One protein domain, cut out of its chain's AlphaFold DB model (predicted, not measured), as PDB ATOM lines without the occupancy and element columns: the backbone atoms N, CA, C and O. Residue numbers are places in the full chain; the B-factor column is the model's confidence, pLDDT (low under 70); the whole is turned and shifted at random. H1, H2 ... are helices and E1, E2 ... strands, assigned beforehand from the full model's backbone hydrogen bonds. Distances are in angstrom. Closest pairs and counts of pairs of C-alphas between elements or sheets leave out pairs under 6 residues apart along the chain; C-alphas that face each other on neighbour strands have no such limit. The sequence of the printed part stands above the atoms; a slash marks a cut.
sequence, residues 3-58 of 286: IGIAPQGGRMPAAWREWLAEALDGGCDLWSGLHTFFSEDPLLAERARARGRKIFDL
ATOM      1  N   ILE A   3     118.324 108.185  93.886       93.44
ATOM      2  CA  ILE A   3     117.151 108.201  93.007       93.44
ATOM      3  C   ILE A   3     117.028 106.851  92.300       93.44
ATOM      4  O   ILE A   3     117.681 106.604  91.291       93.44
ATOM      5  N   GLY A   4     116.178 105.977  92.846       89.44
ATOM      6  CA  GLY A   4     115.922 104.627  92.324       89.44
ATOM      7  C   GLY A   4     114.797 104.531  91.285       89.44
ATOM      8  O   GLY A   4     114.360 103.432  90.961       89.44
ATOM      9  N   ILE A   5     114.292 105.663  90.793       85.50
ATOM     10  CA  ILE A   5     113.154 105.734  89.868       85.50
ATOM     11  C   ILE A   5     113.489 106.618  88.668       85.50
ATOM     12  O   ILE A   5     114.131 107.656  88.810       85.50
ATOM     13  N   ALA A   6     113.031 106.220  87.480       78.38
ATOM     14  CA  ALA A   6     113.265 106.943  86.235       78.38
ATOM     15  C   ALA A   6     111.936 107.187  85.501       78.38
ATOM     16  O   ALA A   6     111.347 106.239  84.979       78.38
ATOM     17  N   PRO A   7     111.447 108.438  85.443       76.00
ATOM     18  CA  PRO A   7     110.300 108.790  84.616       76.00
ATOM     19  C   PRO A   7     110.625 108.602  83.131       76.00
ATOM     20  O   PRO A   7     111.793 108.623  82.728       76.00
ATOM     21  N   GLN A   8     109.594 108.478  82.297       64.94
ATOM     22  CA  GLN A   8     109.774 108.393  80.849       64.94
ATOM     23  C   GLN A   8     110.580 109.603  80.337       64.94
ATOM     24  O   GLN A   8     110.283 110.754  80.660       64.94
ATOM     25  N   GLY A   9     111.644 109.339  79.575       65.19
ATOM     26  CA  GLY A   9     112.568 110.369  79.084       65.19
ATOM     27  C   GLY A   9     113.592 110.882  80.108       65.19
ATOM     28  O   GLY A   9     114.346 111.794  79.787       65.19
ATOM     29  N   GLY A  10     113.642 110.326  81.326       70.88
ATOM     30  CA  GLY A  10     114.697 110.606  82.309       70.88
ATOM     31  C   GLY A  10     114.699 112.028  82.874       70.88
ATOM     32  O   GLY A  10     115.743 112.499  83.326       70.88
ATOM     33  N   ARG A  11     113.553 112.719  82.824       82.44
ATOM     34  CA  ARG A  11     113.396 114.083  83.344       82.44
ATOM     35  C   ARG A  11     113.183 114.093  84.849       82.44
ATOM     36  O   ARG A  11     112.508 113.213  85.374       82.44
ATOM     37  N   MET A  12     113.684 115.126  85.522       87.12
ATOM     38  CA  MET A  12     113.306 115.428  86.904       87.12
ATOM     39  C   MET A  12     111.878 116.004  86.944       87.12
ATOM     40  O   MET A  12     111.647 117.072  86.370       87.12
ATOM     41  N   PRO A  13     110.905 115.356  87.609       89.12
ATOM     42  CA  PRO A  13     109.591 115.949  87.835       89.12
ATOM     43  C   PRO A  13     109.707 117.203  88.706       89.12
ATOM     44  O   PRO A  13     110.430 117.202  89.700       89.12
ATOM     45  N   ALA A  14     108.949 118.253  88.380       87.94
ATOM     46  CA  ALA A  14     109.012 119.527  89.105       87.94
ATOM     47  C   ALA A  14     108.756 119.370  90.616       87.94
ATOM     48  O   ALA A  14     109.420 120.015  91.421       87.94
ATOM     49  N   ALA A  15     107.853 118.459  90.994       89.44
ATOM     50  CA  ALA A  15     107.523 118.175  92.389       89.44
ATOM     51  C   ALA A  15     108.703 117.617  93.207       89.44
ATOM     52  O   ALA A  15     108.728 117.784  94.420       89.44
ATOM     53  N   TRP A  16     109.690 116.971  92.572       93.25
ATOM     54  CA  TRP A  16     110.833 116.408  93.299       93.25
ATOM     55  C   TRP A  16     111.827 117.472  93.732       93.25
ATOM     56  O   TRP A  16     112.562 117.245  94.687       93.25
ATOM     57  N   ARG A  17     111.867 118.621  93.049       94.25
ATOM     58  CA  ARG A  17     112.878 119.652  93.293       94.25
ATOM     59  C   ARG A  17     112.902 120.085  94.764       94.25
ATOM     60  O   ARG A  17     113.970 120.103  95.364       94.25
ATOM     61  N   GLU A  18     111.738 120.360  95.348       94.62
ATOM     62  CA  GLU A  18     111.639 120.766  96.757       94.62
ATOM     63  C   GLU A  18     112.034 119.632  97.714       94.62
ATOM     64  O   GLU A  18     112.813 119.855  98.634       94.62
ATOM     65  N   TRP A  19     111.603 118.391  97.458       95.62
ATOM     66  CA  TRP A  19     111.998 117.233  98.276       95.62
ATOM     67  C   TRP A  19     113.513 116.987  98.258       95.62
ATOM     68  O   TRP A  19     114.110 116.599  99.262       95.62
ATOM     69  N   LEU A  20     114.158 117.216  97.113       96.88
ATOM     70  CA  LEU A  20     115.607 117.087  96.962       96.88
ATOM     71  C   LEU A  20     116.355 118.224  97.668       96.88
ATOM     72  O   LEU A  20     117.396 117.977  98.279       96.88
ATOM     73  N   ALA A  21     115.823 119.448  97.622       96.81
ATOM     74  CA  ALA A  21     116.359 120.578  98.376       96.81
ATOM     75  C   ALA A  21     116.250 120.343  99.893       96.81
ATOM     76  O   ALA A  21     117.227 120.552 100.614       96.81
ATOM     77  N   GLU A  22     115.113 119.829 100.363       97.31
ATOM     78  CA  GLU A  22     114.910 119.448 101.764       97.31
ATOM     79  C   GLU A  22     115.904 118.363 102.202       97.31
ATOM     80  O   GLU A  22     116.505 118.462 103.271       97.31
ATOM     81  N   ALA A  23     116.166 117.363 101.355       97.50
ATOM     82  CA  ALA A  23     117.162 116.337 101.649       97.50
ATOM     83  C   ALA A  23     118.582 116.911 101.813       97.50
ATOM     84  O   ALA A  23     119.312 116.498 102.720       97.50
ATOM     85  N   LEU A  24     118.976 117.868 100.965       98.19
ATOM     86  CA  LEU A  24     120.253 118.585 101.091       98.19
ATOM     87  C   LEU A  24     120.305 119.400 102.390       98.19
ATOM     88  O   LEU A  24     121.311 119.371 103.104       98.19
ATOM     89  N   ASP A  25     119.212 120.089 102.728       97.06
ATOM     90  CA  ASP A  25     119.078 120.836 103.979       97.06
ATOM     91  C   ASP A  25     119.146 119.916 105.213       97.06
ATOM     92  O   ASP A  25     119.711 120.307 106.236       97.06
ATOM     93  N   GLY A  26     118.644 118.685 105.095       97.19
ATOM     94  CA  GLY A  26     118.734 117.616 106.091       97.19
ATOM     95  C   GLY A  26     120.096 116.913 106.160       97.19
ATOM     96  O   GLY A  26     120.249 115.956 106.915       97.19
ATOM     97  N   GLY A  27     121.094 117.360 105.392       97.12
ATOM     98  CA  GLY A  27     122.469 116.859 105.470       97.12
ATOM     99  C   GLY A  27     122.795 115.683 104.541       97.12
ATOM    100  O   GLY A  27     123.906 115.146 104.611       97.12
ATOM    101  N   CYS A  28     121.879 115.296 103.649       98.06
ATOM    102  CA  CYS A  28     122.113 114.220 102.688       98.06
ATOM    103  C   CYS A  28     122.895 114.696 101.459       98.06
ATOM    104  O   CYS A  28     122.675 115.796 100.965       98.06
ATOM    105  N   ASP A  29     123.718 113.813 100.895       97.94
ATOM    106  CA  ASP A  29     124.171 113.932  99.504       97.94
ATOM    107  C   ASP A  29     123.108 113.370  98.546       97.94
ATOM    108  O   ASP A  29     122.300 112.513  98.932       97.94
ATOM    109  N   LEU A  30     123.113 113.813  97.288       97.19
ATOM    110  CA  LEU A  30     122.198 113.339  96.244       97.19
ATOM    111  C   LEU A  30     122.939 112.498  95.207       97.19
ATOM    112  O   LEU A  30     123.969 112.917  94.694       97.19
ATOM    113  N   TRP A  31     122.379 111.344  94.859       96.19
ATOM    114  CA  TRP A  31     122.888 110.453  93.817       96.19
ATOM    115  C   TRP A  31     121.808 110.257  92.756       96.19
ATOM    116  O   TRP A  31     120.768 109.653  93.035       96.19
ATOM    117  N   SER A  32     122.043 110.782  91.554       94.69
ATOM    118  CA  SER A  32     121.088 110.772  90.449       94.69
ATOM    119  C   SER A  32     121.659 110.041  89.245       94.69
ATOM    120  O   SER A  32     122.735 110.366  88.749       94.69
ATOM    121  N   GLY A  33     120.909 109.063  88.748       92.38
ATOM    122  CA  GLY A  33     121.167 108.447  87.453       92.38
ATOM    123  C   GLY A  33     120.368 109.081  86.311       92.38
ATOM    124  O   GLY A  33     120.472 108.632  85.179       92.38
ATOM    125  N   LEU A  34     119.544 110.104  86.554       92.50
ATOM    126  CA  LEU A  34     118.674 110.680  85.522       92.50
ATOM    127  C   LEU A  34     119.455 111.373  84.393       92.50
ATOM    128  O   LEU A  34     120.606 111.761  84.558       92.50
ATOM    129  N   HIS A  35     118.807 111.550  83.236       89.69
ATOM    130  CA  HIS A  35     119.373 112.345  82.135       89.69
ATOM    131  C   HIS A  35     119.345 113.851  82.432       89.69
ATOM    132  O   HIS A  35     120.094 114.609  81.829       89.69
ATOM    133  N   THR A  36     118.476 114.299  83.343       90.94
ATOM    134  CA  THR A  36     118.547 115.658  83.896       90.94
ATOM    135  C   THR A  36     119.616 115.713  84.978       90.94
ATOM    136  O   THR A  36     119.506 114.993  85.972       90.94
ATOM    137  N   PHE A  37     120.599 116.595  84.810       94.12
ATOM    138  CA  PHE A  37     121.648 116.797  85.800       94.12
ATOM    139  C   PHE A  37     121.166 117.706  86.925       94.12
ATOM    140  O   PHE A  37     120.820 118.867  86.713       94.12
ATOM    141  N   PHE A  38     121.147 117.181  88.144       95.12
ATOM    142  CA  PHE A  38     120.697 117.925  89.317       95.12
ATOM    143  C   PHE A  38     121.688 119.025  89.690       95.12
ATOM    144  O   PHE A  38     121.280 120.055  90.217       95.12
ATOM    145  N   SER A  39     122.973 118.844  89.374       95.44
ATOM    146  CA  SER A  39     123.994 119.884  89.551       95.44
ATOM    147  C   SER A  39     123.788 121.118  88.667       95.44
ATOM    148  O   SER A  39     124.385 122.153  88.947       95.44
ATOM    149  N   GLU A  40     122.954 121.036  87.626       95.44
ATOM    150  CA  GLU A  40     122.605 122.168  86.755       95.44
ATOM    151  C   GLU A  40     121.308 122.868  87.173       95.44
ATOM    152  O   GLU A  40     120.994 123.938  86.653       95.44
ATOM    153  N   ASP A  41     120.557 122.306  88.125       96.31
ATOM    154  CA  ASP A  41     119.391 122.981  88.685       96.31
ATOM    155  C   ASP A  41     119.851 124.071  89.674       96.31
ATOM    156  O   ASP A  41     120.514 123.745  90.666       96.31
ATOM    157  N   PRO A  42     119.512 125.360  89.451       95.88
ATOM    158  CA  PRO A  42     120.034 126.454  90.269       95.88
ATOM    159  C   PRO A  42     119.733 126.307  91.763       95.88
ATOM    160  O   PRO A  42     120.601 126.589  92.587       95.88
ATOM    161  N   LEU A  43     118.533 125.825  92.114       96.19
ATOM    162  CA  LEU A  43     118.138 125.657  93.511       96.19
ATOM    163  C   LEU A  43     118.958 124.546  94.170       96.19
ATOM    164  O   LEU A  43     119.509 124.744  95.252       96.19
ATOM    165  N   LEU A  44     119.060 123.383  93.524       97.69
ATOM    166  CA  LEU A  44     119.784 122.241  94.087       97.69
ATOM    167  C   LEU A  44     121.284 122.524  94.198       97.69
ATOM    168  O   LEU A  44     121.886 122.231  95.234       97.69
ATOM    169  N   ALA A  45     121.880 123.138  93.175       97.56
ATOM    170  CA  ALA A  45     123.290 123.508  93.173       97.56
ATOM    171  C   ALA A  45     123.623 124.508  94.292       97.56
ATOM    172  O   ALA A  45     124.602 124.328  95.024       97.56
ATOM    173  N   GLU A  46     122.793 125.542  94.471       97.44
ATOM    174  CA  GLU A  46     122.968 126.518  95.545       97.44
ATOM    175  C   GLU A  46     122.848 125.861  96.924       97.44
ATOM    176  O   GLU A  46     123.721 126.056  97.776       97.44
ATOM    177  N   ARG A  47     121.808 125.043  97.133       97.44
ATOM    178  CA  ARG A  47     121.557 124.344  98.401       97.44
ATOM    179  C   ARG A  47     122.690 123.388  98.755       97.44
ATOM    180  O   ARG A  47     123.186 123.421  99.881       97.44
ATOM    181  N   ALA A  48     123.155 122.593  97.793       98.00
ATOM    182  CA  ALA A  48     124.265 121.673  97.997       98.00
ATOM    183  C   ALA A  48     125.537 122.417  98.419       98.00
ATOM    184  O   ALA A  48     126.159 122.061  99.422       98.00
ATOM    185  N   ARG A  49     125.875 123.515  97.729       97.62
ATOM    186  CA  ARG A  49     127.024 124.361  98.078       97.62
ATOM    187  C   ARG A  49     126.883 124.970  99.475       97.62
ATOM    188  O   ARG A  49     127.825 124.900 100.258       97.62
ATOM    189  N   ALA A  50     125.723 125.541  99.801       97.38
ATOM    190  CA  ALA A  50     125.476 126.187 101.091       97.38
ATOM    191  C   ALA A  50     125.578 125.213 102.277       97.38
ATOM    192  O   ALA A  50     125.993 125.603 103.365       97.38
ATOM    193  N   ARG A  51     125.227 123.939 102.068       96.62
ATOM    194  CA  ARG A  51     125.264 122.883 103.095       96.62
ATOM    195  C   ARG A  51     126.507 121.990 103.020       96.62
ATOM    196  O   ARG A  51     126.596 120.995 103.740       96.62
ATOM    197  N   GLY A  52     127.457 122.304 102.135       97.56
ATOM    198  CA  GLY A  52     128.651 121.486 101.905       97.56
ATOM    199  C   GLY A  52     128.320 120.032 101.552       97.56
ATOM    200  O   GLY A  52     128.991 119.121 102.039       97.56
ATOM    201  N   ARG A  53     127.232 119.811 100.808       98.12
ATOM    202  CA  ARG A  53     126.766 118.507 100.312       98.12
ATOM    203  C   ARG A  53     127.167 118.317  98.856       98.12
ATOM    204  O   ARG A  53     127.508 119.276  98.163       98.12
ATOM    205  N   LYS A  54     127.122 117.073  98.388       97.62
ATOM    206  CA  LYS A  54     127.481 116.691  97.021       97.62
ATOM    207  C   LYS A  54     126.258 116.238  96.230       97.62
ATOM    208  O   LYS A  54     125.348 115.605  96.765       97.62
ATOM    209  N   ILE A  55     126.281 116.546  94.937       97.62
ATOM    210  CA  ILE A  55     125.352 116.019  93.942       97.62
ATOM    211  C   ILE A  55     126.175 115.181  92.965       97.62
ATOM    212  O   ILE A  55     127.090 115.693  92.322       97.62
ATOM    213  N   PHE A  56     125.854 113.897  92.878       96.25
ATOM    214  CA  PHE A  56     126.499 112.934  91.999       96.25
ATOM    215  C   PHE A  56     125.571 112.633  90.821       96.25
ATOM    216  O   PHE A  56     124.654 111.818  90.935       96.25
ATOM    217  N   ASP A  57     125.803 113.310  89.696       96.25
ATOM    218  CA  ASP A  57     125.119 113.044  88.429       96.25
ATOM    219  C   ASP A  57     125.844 111.929  87.670       96.25
ATOM    220  O   ASP A  57     126.764 112.173  86.892       96.25
ATOM    221  N   LEU A  58     125.430 110.684  87.897       94.75
ATOM    222  CA  LEU A  58     126.121 109.486  87.402       94.75
ATOM    223  C   LEU A  58     126.072 109.332  85.880       94.75
ATOM    224  O   LEU A  58     126.868 108.596  85.302       94.75
TER     225      LEU A  58
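AT A GLANCE: This is residues 3 to 58 of the 286 residues of the protein "DUF1611 domain-containing protein" of Gemmatimonadales bacterium (UniProt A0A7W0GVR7). Two short helices, H1 and H2, lie side by side and run the same way, and a small two-strand parallel sheet, E1 and E2, stands next to them; before H1 a loop of 13 residues, 3 to 15, swings out to one end of the domain and turns back. The small sheet is joined through H2, which makes the crossover between its two strands. The printed part has 56 residues, with two named helices and two named strands in the order H1, E1, H2, E2. The class is mixed, helices and strands, though under half of the residues, 25 of 56, are in named elements. The whole is compact, with a radius of gyration of the C-alphas of 10.3 A, and rounded, with spans of 31 by 21 by 19 A.

HOW THE PARTS SIT: Residues 3 to 15 form no named element, and their C-alphas lie 8 to 17 A from the mean of all C-alphas. H1, residues 16 to 25, follows. A tight link of 4 residues leads from H1 to E1, residues 30 to 32; the closest C-alphas of the two, those of Leu 24 and Leu 30, are 7.4 A apart. A short link of 9 residues leads on to H2, residues 42 to 50. H1 and H2 touch, with the C-alphas of Ala 21 and Leu 44 closest at 5.7 A, and run the same way at a shallow tilt of 9 degrees. In both helices every O i to N i+4 pair is within hydrogen-bond range. A tight link of 4 residues joins H2 to E2, residues 55 to 57; their closest C-alphas, those of Ala 48 and Ile 55, are 7.0 A apart. E1 and E2 are parallel neighbours at 9 degrees; N 32 and O 56 at 2.9 A and N 56 and O 30 at 2.8 A are within hydrogen-bond range. E1, H2 and E2 form a strand-helix-strand unit, two parallel strands with a helix between them along the chain, and its crossover is right-handed. H1 and E2 are apart.

IN THESE COORDINATES: H1 begins at C-alpha 16 at (110.833, 116.408, 93.299) and is 14.2 A long from first to last C-alpha. E1 measures 6.4 A and begins at C-alpha 30 at (122.198, 113.339, 96.244). H2 measures 12.1 A. E2 measures 6.3 A and ends at C-alpha 57 at (125.119, 113.044, 88.429).

THE WHOLE: The two C-alphas farthest apart in the domain, those of Gln 8 and Ala 50, are 31.2 A apart. The C-alphas of the first and last printed residues, Ile 3 and Leu 58, are 10.7 A apart. The printed part has no cut, and no link between named elements is long. The mean pLDDT of the printed part is 92.7, and residues 8 to 9 are under 70.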